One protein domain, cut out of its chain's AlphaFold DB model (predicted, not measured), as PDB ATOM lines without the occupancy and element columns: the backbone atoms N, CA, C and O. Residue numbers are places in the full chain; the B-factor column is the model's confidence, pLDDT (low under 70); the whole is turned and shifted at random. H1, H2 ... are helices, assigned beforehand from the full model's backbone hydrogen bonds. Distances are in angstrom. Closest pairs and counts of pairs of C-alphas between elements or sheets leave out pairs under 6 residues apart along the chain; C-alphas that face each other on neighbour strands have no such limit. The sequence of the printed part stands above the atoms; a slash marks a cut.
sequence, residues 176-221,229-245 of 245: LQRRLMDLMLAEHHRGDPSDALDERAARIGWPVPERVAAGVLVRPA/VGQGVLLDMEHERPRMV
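AT A GLANCE: This is residues 176 to 221 and 229 to 245 of the 245 residues of the protein "PucR family transcriptional regulator" of Actinospica acidiphila (UniProt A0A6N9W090). There is little regular structure: two short helices, H1 and H2, lie side by side as a helical hairpin, and the rest is mostly unnamed chain. Within that chain residues 243 to 244 pair antiparallel with residues 215 to 216 and with residues 235 to 236, while residues 186 to 192 stick out. The printed part has 63 residues, 20 of them in H1 and H2, with no named strand; the class is all helix. It is compact, with a radius of gyration of the C-alphas of 12.0 A and spans of 37 by 26 by 20 A.

IN THESE COORDINATES: H1, residues 176 to 184, begins at C-alpha 176 (16.741, 30.067, 53.649) and is 12.5 A long. H2, residues 194 to 204, is 15.8 A long and ends at C-alpha 204 (20.704, 27.494, 58.896).

HOW THE PARTS SIT: H1 and H2 touch, and their closest C-alphas, those of Leu 180 and Arg 200, are 5.9 A apart. They run opposite ways at a shallow tilt of 23 degrees. Every O i to N i+4 pair is within hydrogen-bond range in H1, and 6 of 7 in H2.

THE WHOLE: The C-alphas farthest apart, those of Gly 191 and Ala 221, are 38.9 A apart. Residues 222 to 228 are not printed, and C-alphas 221 and 229 stand 18.3 A apart across this cut. The link from H1 to H2 is short. Residue 220 is under pLDDT 70.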
ATOM      1  N   LEU A 176      15.960  29.192  52.768       89.69
ATOM      2  CA  LEU A 176      16.741  30.067  53.649       89.69
ATOM      3  C   LEU A 176      18.183  30.200  53.159       89.69
ATOM      4  O   LEU A 176      18.701  31.311  53.082       89.69
ATOM      5  N   GLN A 177      18.784  29.090  52.739       90.94
ATOM      6  CA  GLN A 177      20.114  29.069  52.150       90.94
ATOM      7  C   GLN A 177      20.195  29.938  50.889       90.94
ATOM      8  O   GLN A 177      21.112  30.746  50.760       90.94
ATOM      9  N   ARG A 178      19.207  29.843  49.989       89.06
ATOM     10  CA  ARG A 178      19.113  30.726  48.816       89.06
ATOM     11  C   ARG A 178      19.036  32.194  49.197       89.06
ATOM     12  O   ARG A 178      19.812  32.984  48.690       89.06
ATOM     13  N   ARG A 179      18.172  32.553  50.149       89.81
ATOM     14  CA  ARG A 179      18.052  33.941  50.633       89.81
ATOM     15  C   ARG A 179      19.344  34.481  51.247       89.81
ATOM     16  O   ARG A 179      19.565  35.691  51.214       89.81
ATOM     17  N   LEU A 180      20.158  33.611  51.844       92.31
ATOM     18  CA  LEU A 180      21.484  33.963  52.337       92.31
ATOM     19  C   LEU A 180      22.465  34.179  51.176       92.31
ATOM     20  O   LEU A 180      23.123  35.213  51.133       92.31
ATOM     21  N   MET A 181      22.512  33.268  50.200       91.69
ATOM     22  CA  MET A 181      23.348  33.431  49.003       91.69
ATOM     23  C   MET A 181      22.954  34.660  48.183       91.69
ATOM     24  O   MET A 181      23.828  35.415  47.782       91.69
ATOM     25  N   ASP A 182      21.663  34.920  47.987       90.56
ATOM     26  CA  ASP A 182      21.180  36.110  47.282       90.56
ATOM     27  C   ASP A 182      21.567  37.401  48.018       90.56
ATOM     28  O   ASP A 182      21.856  38.404  47.375       90.56
ATOM     29  N   LEU A 183      21.617  37.383  49.359       90.56
ATOM     30  CA  LEU A 183      22.119  38.515  50.140       90.56
ATOM     31  C   LEU A 183      23.630  38.702  49.964       90.56
ATOM     32  O   LEU A 183      24.069  39.833  49.795       90.56
ATOM     33  N   MET A 184      24.416  37.622  49.986       89.81
ATOM     34  CA  MET A 184      25.872  37.690  49.806       89.81
ATOM     35  C   MET A 184      26.280  38.102  48.391       89.81
ATOM     36  O   MET A 184      27.255  38.822  48.217       89.81
ATOM     37  N   LEU A 185      25.541  37.634  47.384       87.88
ATOM     38  CA  LEU A 185      25.863  37.812  45.968       87.88
ATOM     39  C   LEU A 185      25.164  39.025  45.336       87.88
ATOM     40  O   LEU A 185      25.305  39.244  44.134       87.88
ATOM     41  N   ALA A 186      24.395  39.802  46.105       87.62
ATOM     42  CA  ALA A 186      23.791  41.033  45.608       87.62
ATOM     43  C   ALA A 186      24.878  42.060  45.248       87.62
ATOM     44  O   ALA A 186      25.766  42.337  46.048       87.62
ATOM     45  N   GLU A 187      24.785  42.664  44.060       81.50
ATOM     46  CA  GLU A 187      25.749  43.680  43.600       81.50
ATOM     47  C   GLU A 187      25.687  44.981  44.416       81.50
ATOM     48  O   GLU A 187      26.673  45.705  44.503       81.50
ATOM     49  N   HIS A 188      24.520  45.295  44.988       79.88
ATOM     50  CA  HIS A 188      24.280  46.526  45.734       79.88
ATOM     51  C   HIS A 188      23.403  46.261  46.961       79.88
ATOM     52  O   HIS A 188      22.289  45.741  46.844       79.88
ATOM     53  N   HIS A 189      23.859  46.711  48.129       80.62
ATOM     54  CA  HIS A 189      23.123  46.633  49.392       80.62
ATOM     55  C   HIS A 189      22.634  48.021  49.807       80.62
ATOM     56  O   HIS A 189      23.356  49.013  49.696       80.62
ATOM     57  N   ARG A 190      21.397  48.120  50.310       76.31
ATOM     58  CA  ARG A 190      20.924  49.349  50.969       76.31
ATOM     59  C   ARG A 190      21.430  49.356  52.413       76.31
ATOM     60  O   ARG A 190      20.682  49.001  53.316       76.31
ATOM     61  N   GLY A 191      22.688  49.741  52.607       82.56
ATOM     62  CA  GLY A 191      23.349  49.769  53.919       82.56
ATOM     63  C   GLY A 191      24.223  48.543  54.190       82.56
ATOM     64  O   GLY A 191      24.440  47.730  53.295       82.56
ATOM     65  N   ASP A 192      24.738  48.444  55.418       85.44
ATOM     66  CA  ASP A 192      25.597  47.342  55.863       85.44
ATOM     67  C   ASP A 192      24.779  46.039  56.003       85.44
ATOM     68  O   ASP A 192      23.833  45.998  56.795       85.44
ATOM     69  N   PRO A 193      25.080  44.981  55.225       86.94
ATOM     70  CA  PRO A 193      24.340  43.726  55.280       86.94
ATOM     71  C   PRO A 193      24.768  42.798  56.428       86.94
ATOM     72  O   PRO A 193      24.159  41.736  56.555       86.94
ATOM     73  N   SER A 194      25.780  43.151  57.231       86.44
ATOM     74  CA  SER A 194      26.415  42.252  58.211       86.44
ATOM     75  C   SER A 194      25.420  41.630  59.198       86.44
ATOM     76  O   SER A 194      25.318  40.407  59.260       86.44
ATOM     77  N   ASP A 195      24.575  42.436  59.850       88.75
ATOM     78  CA  ASP A 195      23.562  41.929  60.793       88.75
ATOM     79  C   ASP A 195      22.580  40.948  60.123       88.75
ATOM     80  O   ASP A 195      22.199  39.920  60.688       88.75
ATOM     81  N   ALA A 196      22.171  41.241  58.884       90.31
ATOM     82  CA  ALA A 196      21.241  40.401  58.134       90.31
ATOM     83  C   ALA A 196      21.897  39.109  57.618       90.31
ATOM     84  O   ALA A 196      21.202  38.101  57.443       90.31
ATOM     85  N   LEU A 197      23.206  39.134  57.347       91.25
ATOM     86  CA  LEU A 197      23.998  37.952  57.012       91.25
ATOM     87  C   LEU A 197      24.116  37.042  58.229       91.25
ATOM     88  O   LEU A 197      23.751  35.871  58.118       91.25
ATOM     89  N   ASP A 198      24.512  37.588  59.377       91.44
ATOM     90  CA  ASP A 198      24.646  36.848  60.631       91.44
ATOM     91  C   ASP A 198      23.317  36.209  61.045       91.44
ATOM     92  O   ASP A 198      23.256  35.009  61.330       91.44
ATOM     93  N   GLU A 199      22.216  36.962  60.976       91.62
ATOM     94  CA  GLU A 199      20.886  36.443  61.299       91.62
ATOM     95  C   GLU A 199      20.480  35.279  60.373       91.62
ATOM     96  O   GLU A 199      19.957  34.253  60.823       91.62
ATOM     97  N   ARG A 200      20.708  35.406  59.060       92.56
ATOM     98  CA  ARG A 200      20.322  34.377  58.075       92.56
ATOM     99  C   ARG A 200      21.229  33.156  58.123       92.56
ATOM    100  O   ARG A 200      20.734  32.042  57.956       92.56
ATOM    101  N   ALA A 201      22.518  33.356  58.371       92.12
ATOM    102  CA  ALA A 201      23.496  32.299  58.560       92.12
ATOM    103  C   ALA A 201      23.184  31.479  59.819       92.12
ATOM    104  O   ALA A 201      23.095  30.250  59.745       92.12
ATOM    105  N   ALA A 202      22.874  32.150  60.934       90.38
ATOM    106  CA  ALA A 202      22.473  31.506  62.181       90.38
ATOM    107  C   ALA A 202      21.228  30.615  62.010       90.38
ATOM    108  O   ALA A 202      21.203  29.491  62.510       90.38
ATOM    109  N   ARG A 203      20.222  31.054  61.233       89.19
ATOM    110  CA  ARG A 203      18.990  30.276  60.962       89.19
ATOM    111  C   ARG A 203      19.228  28.928  60.271       89.19
ATOM    112  O   ARG A 203      18.373  28.049  60.370       89.19
ATOM    113  N   ILE A 204      20.342  28.760  59.559       89.94
ATOM    114  CA  ILE A 204      20.704  27.494  58.896       89.94
ATOM    115  C   ILE A 204      21.936  26.818  59.514       89.94
ATOM    116  O   ILE A 204      22.338  25.746  59.047       89.94
ATOM    117  N   GLY A 205      22.503  27.414  60.570       88.56
ATOM    118  CA  GLY A 205      23.712  26.944  61.243       88.56
ATOM    119  C   GLY A 205      24.973  27.065  60.387       88.56
ATOM    120  O   GLY A 205      25.881  26.254  60.543       88.56
ATOM    121  N   TRP A 206      25.015  28.013  59.448       92.44
ATOM    122  CA  TRP A 206      26.198  28.241  58.623       92.44
ATOM    123  C   TRP A 206      27.155  29.192  59.353       92.44
ATOM    124  O   TRP A 206      26.740  30.295  59.708       92.44
ATOM    125  N   PRO A 207      28.409  28.792  59.623       88.62
ATOM    126  CA  PRO A 207      29.386  29.688  60.226       88.62
ATOM    127  C   PRO A 207      29.800  30.739  59.192       88.62
ATOM    128  O   PRO A 207      30.329  30.378  58.145       88.62
ATOM    129  N   VAL A 208      29.564  32.020  59.482       89.06
ATOM    130  CA  VAL A 208      29.931  33.122  58.579       89.06
ATOM    131  C   VAL A 208      31.460  33.242  58.527       89.06
ATOM    132  O   VAL A 208      32.074  33.533  59.557       89.06
ATOM    133  N   PRO A 209      32.112  32.998  57.373       88.44
ATOM    134  CA  PRO A 209      33.556  33.132  57.248       88.44
ATOM    135  C   PRO A 209      33.952  34.579  56.922       88.44
ATOM    136  O   PRO A 209      33.178  35.332  56.336       88.44
ATOM    137  N   GLU A 210      35.205  34.953  57.202       87.50
ATOM    138  CA  GLU A 210      35.744  36.271  56.815       87.50
ATOM    139  C   GLU A 210      35.776  36.482  55.292       87.50
ATOM    140  O   GLU A 210      35.737  37.611  54.803       87.50
ATOM    141  N   ARG A 211      35.900  35.391  54.525       88.12
ATOM    142  CA  ARG A 211      35.951  35.397  53.061       88.12
ATOM    143  C   ARG A 211      35.178  34.213  52.503       88.12
ATOM    144  O   ARG A 211      35.297  33.100  53.008       88.12
ATOM    145  N   VAL A 212      34.459  34.458  51.415       90.19
ATOM    146  CA  VAL A 212      33.726  33.445  50.646       90.19
ATOM    147  C   VAL A 212      34.245  33.386  49.211       90.19
ATOM    148  O   VAL A 212      34.772  34.375  48.698       90.19
ATOM    149  N   ALA A 213      34.078  32.242  48.551       91.50
ATOM    150  CA  ALA A 213      34.353  32.087  47.127       91.50
ATOM    151  C   ALA A 213      33.073  31.641  46.422       91.50
ATOM    152  O   ALA A 213      32.519  30.603  46.749       91.50
ATOM    153  N   ALA A 214      32.607  32.410  45.439       91.88
ATOM    154  CA  ALA A 214      31.395  32.076  44.699       91.88
ATOM    155  C   ALA A 214      31.731  31.389  43.369       91.88
ATOM    156  O   ALA A 214      32.563  31.874  42.600       91.88
ATOM    157  N   GLY A 215      31.054  30.279  43.078       89.75
ATOM    158  CA  GLY A 215      31.177  29.530  41.831       89.75
ATOM    159  C   GLY A 215      29.823  29.306  41.163       89.75
ATOM    160  O   GLY A 215      28.821  29.053  41.829       89.75
ATOM    161  N   VAL A 216      29.792  29.364  39.832       89.31
ATOM    162  CA  VAL A 216      28.643  28.918  39.032       89.31
ATOM    163  C   VAL A 216      28.978  27.553  38.454       89.31
ATOM    164  O   VAL A 216      29.986  27.399  37.765       89.31
ATOM    165  N   LEU A 217      28.147  26.559  38.740       84.75
ATOM    166  CA  LEU A 217      28.369  25.188  38.302       84.75
ATOM    167  C   LEU A 217      27.661  24.927  36.973       84.75
ATOM    168  O   LEU A 217      26.617  25.504  36.659       84.75
ATOM    169  N   VAL A 218      28.211  23.989  36.205       82.31
ATOM    170  CA  VAL A 218      27.507  23.408  35.062       82.31
ATOM    171  C   VAL A 218      26.445  22.465  35.609       82.31
ATOM    172  O   VAL A 218      26.762  21.535  36.348       82.31
ATOM    173  N   ARG A 219      25.181  22.714  35.265       70.25
ATOM    174  CA  ARG A 219      24.058  21.894  35.718       70.25
ATOM    175  C   ARG A 219      24.201  20.460  35.169       70.25
ATOM    176  O   ARG A 219      24.206  20.303  33.947       70.25
ATOM    177  N   PRO A 220      24.302  19.421  36.022       64.81
ATOM    178  CA  PRO A 220      24.144  18.036  35.574       64.81
ATOM    179  C   PRO A 220      22.694  17.793  35.098       64.81
ATOM    180  O   PRO A 220      21.872  18.702  35.156       64.81
ATOM    181  N   ALA A 221      22.347  16.609  34.579       72.94
ATOM    182  CA  ALA A 221      20.968  16.317  34.141       72.94
ATOM    183  C   ALA A 221      19.923  16.779  35.186       72.94
ATOM    184  O   ALA A 221      20.206  16.744  36.379       72.94
ATOM    185  N   VAL A 229      28.280  18.073  50.088       84.25
ATOM    186  CA  VAL A 229      29.189  19.213  50.260       84.25
ATOM    187  C   VAL A 229      29.583  19.362  51.730       84.25
ATOM    188  O   VAL A 229      28.875  18.897  52.625       84.25
ATOM    189  N   GLY A 230      30.742  19.973  51.990       83.50
ATOM    190  CA  GLY A 230      31.220  20.217  53.355       83.50
ATOM    191  C   GLY A 230      30.317  21.184  54.130       83.50
ATOM    192  O   GLY A 230      29.584  21.967  53.535       83.50
ATOM    193  N   GLN A 231      30.400  21.177  55.466       76.69
ATOM    194  CA  GLN A 231      29.524  21.989  56.332       76.69
ATOM    195  C   GLN A 231      29.637  23.513  56.126       76.69
ATOM    196  O   GLN A 231      28.716  24.241  56.483       76.69
ATOM    197  N   GLY A 232      30.739  23.994  55.541       85.00
ATOM    198  CA  GLY A 232      30.936  25.406  55.198       85.00
ATOM    199  C   GLY A 232      30.467  25.797  53.794       85.00
ATOM    200  O   GLY A 232      30.573  26.967  53.452       85.00
ATOM    201  N   VAL A 233      29.966  24.858  52.986       89.62
ATOM    202  CA  VAL A 233      29.602  25.104  51.584       89.62
ATOM    203  C   VAL A 233      28.094  25.263  51.448       89.62
ATOM    204  O   VAL A 233      27.323  24.399  51.871       89.62
ATOM    205  N   LEU A 234      27.671  26.340  50.796       91.38
ATOM    206  CA  LEU A 234      26.293  26.545  50.381       91.38
ATOM    207  C   LEU A 234      26.164  26.161  48.908       91.38
ATOM    208  O   LEU A 234      26.822  26.732  48.054       91.38
ATOM    209  N   LEU A 235      25.289  25.211  48.596       89.62
ATOM    210  CA  LEU A 235      24.965  24.787  47.234       89.62
ATOM    211  C   LEU A 235      23.488  25.034  46.895       89.62
ATOM    212  O   LEU A 235      22.602  24.542  47.593       89.62
ATOM    213  N   ASP A 236      23.215  25.723  45.791       87.38
ATOM    214  CA  ASP A 236      21.878  25.848  45.208       87.38
ATOM    215  C   ASP A 236      21.837  25.297  43.781       87.38
ATOM    216  O   ASP A 236      22.459  25.842  42.869       87.38
ATOM    217  N   MET A 237      21.068  24.221  43.593       82.94
ATOM    218  CA  MET A 237      20.868  23.559  42.301       82.94
ATOM    219  C   MET A 237      19.558  23.944  41.593       82.94
ATOM    220  O   MET A 237      19.356  23.575  40.432       82.94
ATOM    221  N   GLU A 238      18.676  24.703  42.251       76.75
ATOM    222  CA  GLU A 238      17.336  25.037  41.746       76.75
ATOM    223  C   GLU A 238      17.391  26.057  40.594       76.75
ATOM    224  O   GLU A 238      16.558  26.028  39.684       76.75
ATOM    225  N   HIS A 239      18.416  26.914  40.563       71.56
ATOM    226  CA  HIS A 239      18.650  27.865  39.470       71.56
ATOM    227  C   HIS A 239      19.148  27.193  38.186       71.56
ATOM    228  O   HIS A 239      19.961  26.272  38.234       71.56
ATOM    229  N   GLU A 240      18.740  27.719  37.018       73.44
ATOM    230  CA  GLU A 240      19.229  27.272  35.695       73.44
ATOM    231  C   GLU A 240      20.752  27.166  35.613       73.44
ATOM    232  O   GLU A 240      21.281  26.267  34.961       73.44
ATOM    233  N   ARG A 241      21.434  28.063  36.327       81.25
ATOM    234  CA  ARG A 241      22.863  28.016  36.595       81.25
ATOM    235  C   ARG A 241      23.061  27.788  38.095       81.25
ATOM    236  O   ARG A 241      22.947  28.762  38.844       81.25
ATOM    237  N   PRO A 242      23.297  26.539  38.536       85.50
ATOM    238  CA  PRO A 242      23.540  26.240  39.937       85.50
ATOM    239  C   PRO A 242      24.689  27.074  40.499       85.50
ATOM    240  O   PRO A 242      25.648  27.383  39.788       85.50
ATOM    241  N   ARG A 243      24.594  27.441  41.773       89.19
ATOM    242  CA  ARG A 243      25.564  28.302  42.455       89.19
ATOM    243  C   ARG A 243      26.126  27.580  43.665       89.19
ATOM    244  O   ARG A 243      25.390  26.866  44.344       89.19
ATOM    245  N   MET A 244      27.403  27.801  43.943       90.94
ATOM    246  CA  MET A 244      27.995  27.453  45.225       90.94
ATOM    247  C   MET A 244      28.702  28.653  45.847       90.94
ATOM    248  O   MET A 244      29.246  29.485  45.117       90.94
ATOM    249  N   VAL A 245      28.684  28.717  47.174       89.94
ATOM    250  CA  VAL A 245      29.446  29.653  48.008       89.94
ATOM    251  C   VAL A 245      30.213  28.864  49.061       89.94
ATOM    252  O   VAL A 245      29.634  27.874  49.565       89.94
TER     253      VAL A 245